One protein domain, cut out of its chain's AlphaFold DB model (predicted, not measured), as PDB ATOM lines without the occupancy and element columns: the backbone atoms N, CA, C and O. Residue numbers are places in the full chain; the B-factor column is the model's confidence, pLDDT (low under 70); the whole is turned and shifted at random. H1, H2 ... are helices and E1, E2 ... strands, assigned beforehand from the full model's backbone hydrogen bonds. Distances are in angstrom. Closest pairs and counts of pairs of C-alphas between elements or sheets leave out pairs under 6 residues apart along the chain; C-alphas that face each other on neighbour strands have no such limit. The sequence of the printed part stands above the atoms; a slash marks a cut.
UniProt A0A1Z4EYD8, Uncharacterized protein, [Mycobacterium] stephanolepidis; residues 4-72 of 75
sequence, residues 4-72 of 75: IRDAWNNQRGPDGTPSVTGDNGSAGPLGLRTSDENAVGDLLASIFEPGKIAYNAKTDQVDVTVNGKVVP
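This is residues 4 to 72 of the 75 residues of an uncharacterized protein of [Mycobacterium] stephanolepidis (UniProt A0A1Z4EYD8). A strongly twisted wall of five strands has the short helix H1 over one face, and a long looped stretch, residues 9 to 37, reaches past one end of the wall before returning to E1. The 69 printed residues, under half in named elements and mostly strand, run H1 E1 E2 E3 E4 E5; the strands form a meander, each the antiparallel neighbour of the one before. The whole is compact, radius of gyration of the C-alphas 11.2 A, spanning 34 by 23 by 19 A.

Inner strand E3, residues 51 to 56, forms hairpins with E2, residues 43 to 48, and E4, residues 61 to 66, at 166 and 173 degrees; N 46 and O 53, and N 54 and O 63, are within hydrogen-bond range, each 2.9 A. Edge strand E1, residues 38 to 40, forms a hairpin with E2 at 121 degrees, N 40 to O 43 2.8 A. Edge strand E5, residues 69 to 71, forms one with E4 at 134 degrees, N 66 to O 69 2.9 A. H1, residues 4 to 8, is on the sheet over E3, its height 8.2 A; the closest C-alphas of H1 and E3 are Ile 4 and Ile 53, 6.1 A. In H1 every O i to N i+4 pair is within hydrogen-bond range.

E2, E3 and E4 measure 16.0, 17.0 and 16.6 A from first to last C-alpha. H1 begins at C-alpha 4 (222.811, 173.804, 132.267); E5 ends at C-alpha 71 (216.626, 170.109, 120.434).

The C-alphas farthest apart, Thr 21 and Gly 41, are 35.1 A apart. The H1 to E1 link is long, 29 residues; the others are tight. The printed part has no cut, and no printed residue is under 70 in pLDDT.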
ATOM      1  N   ILE A   4     223.003 175.252 132.446       96.81
ATOM      2  CA  ILE A   4     222.811 173.804 132.267       96.81
ATOM      3  C   ILE A   4     221.661 173.271 133.135       96.81
ATOM      4  O   ILE A   4     220.839 172.482 132.670       96.81
ATOM      5  N   ARG A   5     221.597 173.678 134.409       96.44
ATOM      6  CA  ARG A   5     220.517 173.266 135.317       96.44
ATOM      7  C   ARG A   5     219.186 173.874 134.882       96.44
ATOM      8  O   ARG A   5     218.178 173.176 134.936       96.44
ATOM      9  N   ASP A   6     219.197 175.118 134.419       96.81
ATOM     10  CA  ASP A   6     217.994 175.800 133.945       96.81
ATOM     11  C   ASP A   6     217.409 175.084 132.713       96.81
ATOM     12  O   ASP A   6     216.216 174.789 132.679       96.81
ATOM     13  N   ALA A   7     218.253 174.672 131.760       97.25
ATOM     14  CA  ALA A   7     217.823 173.901 130.590       97.25
ATOM     15  C   ALA A   7     217.302 172.492 130.933       97.25
ATOM     16  O   ALA A   7     216.409 171.987 130.245       97.25
ATOM     17  N   TRP A   8     217.836 171.854 131.982       96.88
ATOM     18  CA  TRP A   8     217.349 170.562 132.493       96.88
ATOM     19  C   TRP A   8     216.001 170.682 133.221       96.88
ATOM     20  O   TRP A   8     215.171 169.779 133.146       96.88
ATOM     21  N   ASN A   9     215.763 171.813 133.887       96.44
ATOM     22  CA  ASN A   9     214.507 172.114 134.577       96.44
ATOM     23  C   ASN A   9     213.399 172.614 133.633       96.44
ATOM     24  O   ASN A   9     212.264 172.806 134.075       96.44
ATOM     25  N   ASN A  10     213.696 172.814 132.349       96.50
ATOM     26  CA  ASN A  10     212.687 173.181 131.366       96.50
ATOM     27  C   ASN A  10     211.773 171.987 131.049       96.50
ATOM     28  O   ASN A  10     212.262 170.874 130.844       96.50
ATOM     29  N   GLN A  11     210.461 172.220 131.012       97.81
ATOM     30  CA  GLN A  11     209.475 171.200 130.659       97.81
ATOM     31  C   GLN A  11     209.609 170.837 129.186       97.81
ATOM     32  O   GLN A  11     209.693 171.707 128.316       97.81
ATOM     33  N   ARG A  12     209.645 169.538 128.901       98.12
ATOM     34  CA  ARG A  12     209.866 169.014 127.559       98.12
ATOM     35  C   ARG A  12     208.869 167.915 127.237       98.12
ATOM     36  O   ARG A  12     208.521 167.099 128.087       98.12
ATOM     37  N   GLY A  13     208.422 167.897 125.988       97.94
ATOM     38  CA  GLY A  13     207.655 166.782 125.451       97.94
ATOM     39  C   GLY A  13     208.523 165.526 125.287       97.94
ATOM     40  O   GLY A  13     209.748 165.601 125.408       97.94
ATOM     41  N   PRO A  14     207.922 164.371 124.953       96.81
ATOM     42  CA  PRO A  14     208.651 163.109 124.776       96.81
ATOM     43  C   PRO A  14     209.778 163.155 123.732       96.81
ATOM     44  O   PRO A  14     210.700 162.347 123.780       96.81
ATOM     45  N   ASP A  15     209.725 164.099 122.790       95.94
ATOM     46  CA  ASP A  15     210.747 164.303 121.761       95.94
ATOM     47  C   ASP A  15     211.913 165.210 122.205       95.94
ATOM     48  O   ASP A  15     212.818 165.488 121.416       95.94
ATOM     49  N   GLY A  16     211.901 165.679 123.458       96.69
ATOM     50  CA  GLY A  16     212.911 166.567 124.032       96.69
ATOM     51  C   GLY A  16     212.690 168.056 123.758       96.69
ATOM     52  O   GLY A  16     213.425 168.884 124.306       96.69
ATOM     53  N   THR A  17     211.699 168.431 122.947       97.50
ATOM     54  CA  THR A  17     211.412 169.841 122.653       97.50
ATOM     55  C   THR A  17     210.676 170.512 123.816       97.50
ATOM     56  O   THR A  17     209.917 169.838 124.516       97.50
ATOM     57  N   PRO A  18     210.892 171.818 124.073       97.56
ATOM     58  CA  PRO A  18     210.167 172.533 125.121       97.56
ATOM     59  C   PRO A  18     208.646 172.435 124.950       97.56
ATOM     60  O   PRO A  18     208.123 172.654 123.858       97.56
ATOM     61  N   SER A  19     207.935 172.124 126.033       97.69
ATOM     62  CA  SER A  19     206.477 171.993 126.042       97.69
ATOM     63  C   SER A  19     205.909 172.334 127.412       97.69
ATOM     64  O   SER A  19     206.343 171.775 128.413       97.69
ATOM     65  N   VAL A  20     204.883 173.186 127.452       96.25
ATOM     66  CA  VAL A  20     204.213 173.615 128.698       96.25
ATOM     67  C   VAL A  20     203.440 172.497 129.408       96.25
ATOM     68  O   VAL A  20     203.039 172.652 130.556       96.25
ATOM     69  N   THR A  21     203.196 171.378 128.725       96.56
ATOM     70  CA  THR A  21     202.544 170.189 129.296       96.56
ATOM     71  C   THR A  21     203.521 169.026 129.467       96.56
ATOM     72  O   THR A  21     203.087 167.888 129.624       96.56
ATOM     73  N   GLY A  22     204.821 169.287 129.319       97.50
ATOM     74  CA  GLY A  22     205.873 168.282 129.380       97.50
ATOM     75  C   GLY A  22     206.416 168.044 130.787       97.50
ATOM     76  O   GLY A  22     206.085 168.752 131.739       97.50
ATOM     77  N   ASP A  23     207.334 167.086 130.874       98.19
ATOM     78  CA  ASP A  23     208.062 166.744 132.094       98.19
ATOM     79  C   ASP A  23     209.470 167.352 132.076       98.19
ATOM     80  O   ASP A  23     210.025 167.674 131.021       98.19
ATOM     81  N   ASN A  24     210.076 167.519 133.249       97.00
ATOM     82  CA  ASN A  24     211.419 168.075 133.397       97.00
ATOM     83  C   ASN A  24     212.272 167.254 134.372       97.00
ATOM     84  O   ASN A  24     211.823 166.270 134.970       97.00
ATOM     85  N   GLY A  25     213.530 167.657 134.529       95.81
ATOM     86  CA  GLY A  25     214.418 167.018 135.482       95.81
ATOM     87  C   GLY A  25     214.622 165.532 135.174       95.81
ATOM     88  O   GLY A  25     214.714 165.126 134.016       95.81
ATOM     89  N   SER A  26     214.668 164.713 136.226       96.31
ATOM     90  CA  SER A  26     214.857 163.262 136.114       96.31
ATOM     91  C   SER A  26     213.648 162.514 135.557       96.31
ATOM     92  O   SER A  26     213.818 161.397 135.082       96.31
ATOM     93  N   ALA A  27     212.449 163.096 135.645       96.56
ATOM     94  CA  ALA A  27     211.228 162.526 135.076       96.56
ATOM     95  C   ALA A  27     211.063 162.878 133.588       96.56
ATOM     96  O   ALA A  27     210.362 162.185 132.860       96.56
ATOM     97  N   GLY A  28     211.713 163.955 133.140       96.62
ATOM     98  CA  GLY A  28     211.674 164.416 131.762       96.62
ATOM     99  C   GLY A  28     212.564 163.613 130.808       96.62
ATOM    100  O   GLY A  28     213.343 162.753 131.218       96.62
ATOM    101  N   PRO A  29     212.528 163.954 129.512       97.50
ATOM    102  CA  PRO A  29     213.214 163.209 128.452       97.50
ATOM    103  C   PRO A  29     214.746 163.309 128.506       97.50
ATOM    104  O   PRO A  29     215.429 162.542 127.837       97.50
ATOM    105  N   LEU A  30     215.299 164.246 129.286       97.00
ATOM    106  CA  LEU A  30     216.733 164.301 129.583       97.00
ATOM    107  C   LEU A  30     217.143 163.323 130.685       97.00
ATOM    108  O   LEU A  30     218.319 163.006 130.768       97.00
ATOM    109  N   GLY A  31     216.216 162.849 131.518       96.62
ATOM    110  CA  GLY A  31     216.486 161.858 132.551       96.62
ATOM    111  C   GLY A  31     217.483 162.306 133.623       96.62
ATOM    112  O   GLY A  31     217.700 163.496 133.887       96.62
ATOM    113  N   LEU A  32     218.072 161.314 134.292       96.19
ATOM    114  CA  LEU A  32     219.035 161.524 135.366       96.19
ATOM    115  C   LEU A  32     220.360 162.062 134.823       96.19
ATOM    116  O   LEU A  32     220.900 161.582 133.825       96.19
ATOM    117  N   ARG A  33     220.914 163.044 135.536       95.06
ATOM    118  CA  ARG A  33     222.287 163.504 135.328       95.06
ATOM    119  C   ARG A  33     223.249 162.405 135.785       95.06
ATOM    120  O   ARG A  33     223.163 161.960 136.925       95.06
ATOM    121  N   THR A  34     224.176 162.018 134.915       95.56
ATOM    122  CA  THR A  34     225.171 160.961 135.166       95.56
ATOM    123  C   THR A  34     226.585 161.506 135.357       95.56
ATOM    124  O   THR A  34     227.483 160.754 135.725       95.56
ATOM    125  N   SER A  35     226.793 162.809 135.145       92.31
ATOM    126  CA  SER A  35     228.072 163.473 135.396       92.31
ATOM    127  C   SER A  35     227.919 164.797 136.139       92.31
ATOM    128  O   SER A  35     226.937 165.529 135.976       92.31
ATOM    129  N   ASP A  36     228.972 165.181 136.850       92.31
ATOM    130  CA  ASP A  36     229.173 166.577 137.225       92.31
ATOM    131  C   ASP A  36     229.331 167.471 135.983       92.31
ATOM    132  O   ASP A  36     229.392 167.008 134.835       92.31
ATOM    133  N   GLU A  37     229.345 168.780 136.210       92.81
ATOM    134  CA  GLU A  37     229.679 169.740 135.166       92.81
ATOM    135  C   GLU A  37     231.187 169.724 134.905       92.81
ATOM    136  O   GLU A  37     231.984 169.869 135.825       92.81
ATOM    137  N   ASN A  38     231.572 169.524 133.646       93.69
ATOM    138  CA  ASN A  38     232.965 169.414 133.230       93.69
ATOM    139  C   ASN A  38     233.263 170.398 132.100       93.69
ATOM    140  O   ASN A  38     232.425 170.607 131.219       93.69
ATOM    141  N   ALA A  39     234.473 170.953 132.089       94.56
ATOM    142  CA  ALA A  39     234.950 171.753 130.970       94.56
ATOM    143  C   ALA A  39     235.326 170.850 129.779       94.56
ATOM    144  O   ALA A  39     236.075 169.884 129.926       94.56
ATOM    145  N   VAL A  40     234.821 171.178 128.591       91.69
ATOM    146  CA  VAL A  40     235.125 170.519 127.316       91.69
ATOM    147  C   VAL A  40     235.517 171.602 126.315       91.69
ATOM    148  O   VAL A  40     234.665 172.209 125.663       91.69
ATOM    149  N   GLY A  41     236.819 171.876 126.226       91.94
ATOM    150  CA  GLY A  41     237.321 173.048 125.509       91.94
ATOM    151  C   GLY A  41     236.789 174.333 126.147       91.94
ATOM    152  O   GLY A  41     236.987 174.557 127.337       91.94
ATOM    153  N   ASP A  42     236.081 175.142 125.360       90.31
ATOM    154  CA  ASP A  42     235.445 176.388 125.813       90.31
ATOM    155  C   ASP A  42     234.029 176.195 126.398       90.31
ATOM    156  O   ASP A  42     233.372 177.172 126.766       90.31
ATOM    157  N   LEU A  43     233.528 174.957 126.450       95.12
ATOM    158  CA  LEU A  43     232.176 174.640 126.907       95.12
ATOM    159  C   LEU A  43     232.182 174.088 128.330       95.12
ATOM    160  O   LEU A  43     233.075 173.337 128.709       95.12
ATOM    161  N   LEU A  44     231.120 174.364 129.077       96.88
ATOM    162  CA  LEU A  44     230.733 173.588 130.252       96.88
ATOM    163  C   LEU A  44     229.721 172.538 129.805       96.88
ATOM    164  O   LEU A  44     228.793 172.861 129.071       96.88
ATOM    165  N   ALA A  45     229.883 171.279 130.199       97.12
ATOM    166  CA  ALA A  45     229.010 170.197 129.760       97.12
ATOM    167  C   ALA A  45     228.603 169.278 130.909       97.12
ATOM    168  O   ALA A  45     229.358 169.037 131.848       97.12
ATOM    169  N   SER A  46     227.398 168.725 130.817       97.75
ATOM    170  CA  SER A  46     226.927 167.647 131.686       97.75
ATOM    171  C   SER A  46     226.250 166.569 130.859       97.75
ATOM    172  O   SER A  46     225.526 166.865 129.903       97.75
ATOM    173  N   ILE A  47     226.512 165.322 131.230       96.88
ATOM    174  CA  ILE A  47     225.954 164.135 130.600       96.88
ATOM    175  C   ILE A  47     224.765 163.651 131.423       96.88
ATOM    176  O   ILE A  47     224.736 163.741 132.656       96.88
ATOM    177  N   PHE A  48     223.774 163.164 130.700       96.38
ATOM    178  CA  PHE A  48     222.565 162.560 131.213       96.38
ATOM    179  C   PHE A  48     222.385 161.207 130.523       96.38
ATOM    180  O   PHE A  48     222.948 160.980 129.454       96.38
ATOM    181  N   GLU A  49     221.617 160.302 131.119       90.75
ATOM    182  CA  GLU A  49     221.440 158.949 130.574       90.75
ATOM    183  C   GLU A  49     220.956 158.952 129.103       90.75
ATOM    184  O   GLU A  49     221.641 158.374 128.258       90.75
ATOM    185  N   PRO A  50     219.882 159.684 128.743       94.81
ATOM    186  CA  PRO A  50     219.471 159.862 127.352       94.81
ATOM    187  C   PRO A  50     220.030 161.133 126.687       94.81
ATOM    188  O   PRO A  50     219.542 161.507 125.624       94.81
ATOM    189  N   GLY A  51     220.997 161.866 127.254       96.38
ATOM    190  CA  GLY A  51     221.303 163.189 126.697       96.38
ATOM    191  C   GLY A  51     222.554 163.911 127.173       96.38
ATOM    192  O   GLY A  51     223.388 163.412 127.921       96.38
ATOM    193  N   LYS A  52     222.692 165.143 126.691       97.62
ATOM    194  CA  LYS A  52     223.788 166.051 127.024       97.62
ATOM    195  C   LYS A  52     223.282 167.482 126.986       97.62
ATOM    196  O   LYS A  52     222.514 167.845 126.099       97.62
ATOM    197  N   ILE A  53     223.771 168.299 127.908       98.12
ATOM    198  CA  ILE A  53     223.622 169.752 127.839       98.12
ATOM    199  C   ILE A  53     225.017 170.367 127.869       98.12
ATOM    200  O   ILE A  53     225.838 169.988 128.709       98.12
ATOM    201  N   ALA A  54     225.284 171.300 126.959       97.88
ATOM    202  CA  ALA A  54     226.508 172.086 126.920       97.88
ATOM    203  C   ALA A  54     226.182 173.583 126.941       97.88
ATOM    204  O   ALA A  54     225.205 174.017 126.343       97.88
ATOM    205  N   TYR A  55     226.999 174.367 127.632       97.88
ATOM    206  CA  TYR A  55     226.877 175.811 127.750       97.88
ATOM    207  C   TYR A  55     228.181 176.478 127.312       97.88
ATOM    208  O   TYR A  55     229.258 176.140 127.806       97.88
ATOM    209  N   ASN A  56     228.072 177.439 126.399       97.00
ATOM    210  CA  ASN A  56     229.169 178.291 125.967       97.00
ATOM    211  C   ASN A  56     229.060 179.660 126.645       97.00
ATOM    212  O   ASN A  56     228.223 180.480 126.271       97.00
ATOM    213  N   ALA A  57     229.946 179.943 127.600       93.88
ATOM    214  CA  ALA A  57     229.917 181.210 128.332       93.88
ATOM    215  C   ALA A  57     230.340 182.431 127.495       93.88
ATOM    216  O   ALA A  57     230.074 183.562 127.892       93.88
ATOM    217  N   LYS A  58     230.995 182.223 126.345       95.06
ATOM    218  CA  LYS A  58     231.412 183.310 125.446       95.06
ATOM    219  C   LYS A  58     230.255 183.802 124.582       95.06
ATOM    220  O   LYS A  58     230.186 184.990 124.285       95.06
ATOM    221  N   THR A  59     229.374 182.894 124.161       96.12
ATOM    222  CA  THR A  59     228.229 183.199 123.284       96.12
ATOM    223  C   THR A  59     226.887 183.203 124.014       96.12
ATOM    224  O   THR A  59     225.869 183.491 123.397       96.12
ATOM    225  N   ASP A  60     226.885 182.871 125.307       95.62
ATOM    226  CA  ASP A  60     225.693 182.627 126.128       95.62
ATOM    227  C   ASP A  60     224.730 181.575 125.528       95.62
ATOM    228  O   ASP A  60     223.521 181.601 125.755       95.62
ATOM    229  N   GLN A  61     225.263 180.627 124.749       97.00
ATOM    230  CA  GLN A  61     224.477 179.608 124.051       97.00
ATOM    231  C   GLN A  61     224.405 178.299 124.839       97.00
ATOM    232  O   GLN A  61     225.397 177.854 125.421       97.00
ATOM    233  N   VAL A  62     223.232 177.661 124.816       98.12
ATOM    234  CA  VAL A  62     222.996 176.350 125.428       98.12
ATOM    235  C   VAL A  62     222.574 175.349 124.362       98.12
ATOM    236  O   VAL A  62     221.523 175.501 123.745       98.12
ATOM    237  N   ASP A  63     223.365 174.296 124.206       97.69
ATOM    238  CA  ASP A  63     223.067 173.181 123.318       97.69
ATOM    239  C   ASP A  63     222.501 172.018 124.125       97.69
ATOM    240  O   ASP A  63     223.094 171.576 125.113       97.69
ATOM    241  N   VAL A  64     221.356 171.498 123.688       98.38
ATOM    242  CA  VAL A  64     220.688 170.357 124.318       98.38
ATOM    243  C   VAL A  64     220.571 169.231 123.308       98.38
ATOM    244  O   VAL A  64     220.084 169.417 122.194       98.38
ATOM    245  N   THR A  65     221.013 168.044 123.708       98.06
ATOM    246  CA  THR A  65     220.844 166.807 122.950       98.06
ATOM    247  C   THR A  65     220.036 165.816 123.775       98.06
ATOM    248  O   THR A  65     220.397 165.527 124.915       98.06
ATOM    249  N   VAL A  66     218.974 165.278 123.183       97.62
ATOM    250  CA  VAL A  66     218.119 164.228 123.749       97.62
ATOM    251  C   VAL A  66     218.076 163.074 122.756       97.62
ATOM    252  O   VAL A  66     217.797 163.282 121.579       97.62
ATOM    253  N   ASN A  67     218.385 161.861 123.205       95.00
ATOM    254  CA  ASN A  67     218.471 160.642 122.398       95.00
ATOM    255  C   ASN A  67     219.301 160.830 121.114       95.00
ATOM    256  O   ASN A  67     218.913 160.402 120.030       95.00
ATOM    257  N   GLY A  68     220.432 161.536 121.224       94.81
ATOM    258  CA  GLY A  68     221.318 161.843 120.094       94.81
ATOM    259  C   GLY A  68     220.816 162.935 119.137       94.81
ATOM    260  O   GLY A  68     221.512 163.255 118.176       94.81
ATOM    261  N   LYS A  69     219.649 163.541 119.391       96.81
ATOM    262  CA  LYS A  69     219.074 164.619 118.578       96.81
ATOM    263  C   LYS A  69     219.226 165.974 119.263       96.81
ATOM    264  O   LYS A  69     218.881 166.126 120.431       96.81
ATOM    265  N   VAL A  70     219.695 166.971 118.514       97.81
ATOM    266  CA  VAL A  70     219.720 168.367 118.972       97.81
ATOM    267  C   VAL A  70     218.292 168.909 119.036       97.81
ATOM    268  O   VAL A  70     217.527 168.786 118.077       97.81
ATOM    269  N   VAL A  71     217.940 169.510 120.168       97.94
ATOM    270  CA  VAL A  71     216.626 170.109 120.434       97.94
ATOM    271  C   VAL A  71     216.798 171.522 120.998       97.94
ATOM    272  O   VAL A  71     217.858 171.831 121.546       97.94
ATOM    273  N   PRO A  72     215.780 172.399 120.901       97.88
ATOM    274  CA  PRO A  72     215.863 173.731 121.490       97.88
ATOM    275  C   PRO A  72     216.137 173.676 123.000       97.88
ATOM    276  O   PRO A  72     215.534 172.879 123.727       97.88
TER     277      PRO A  72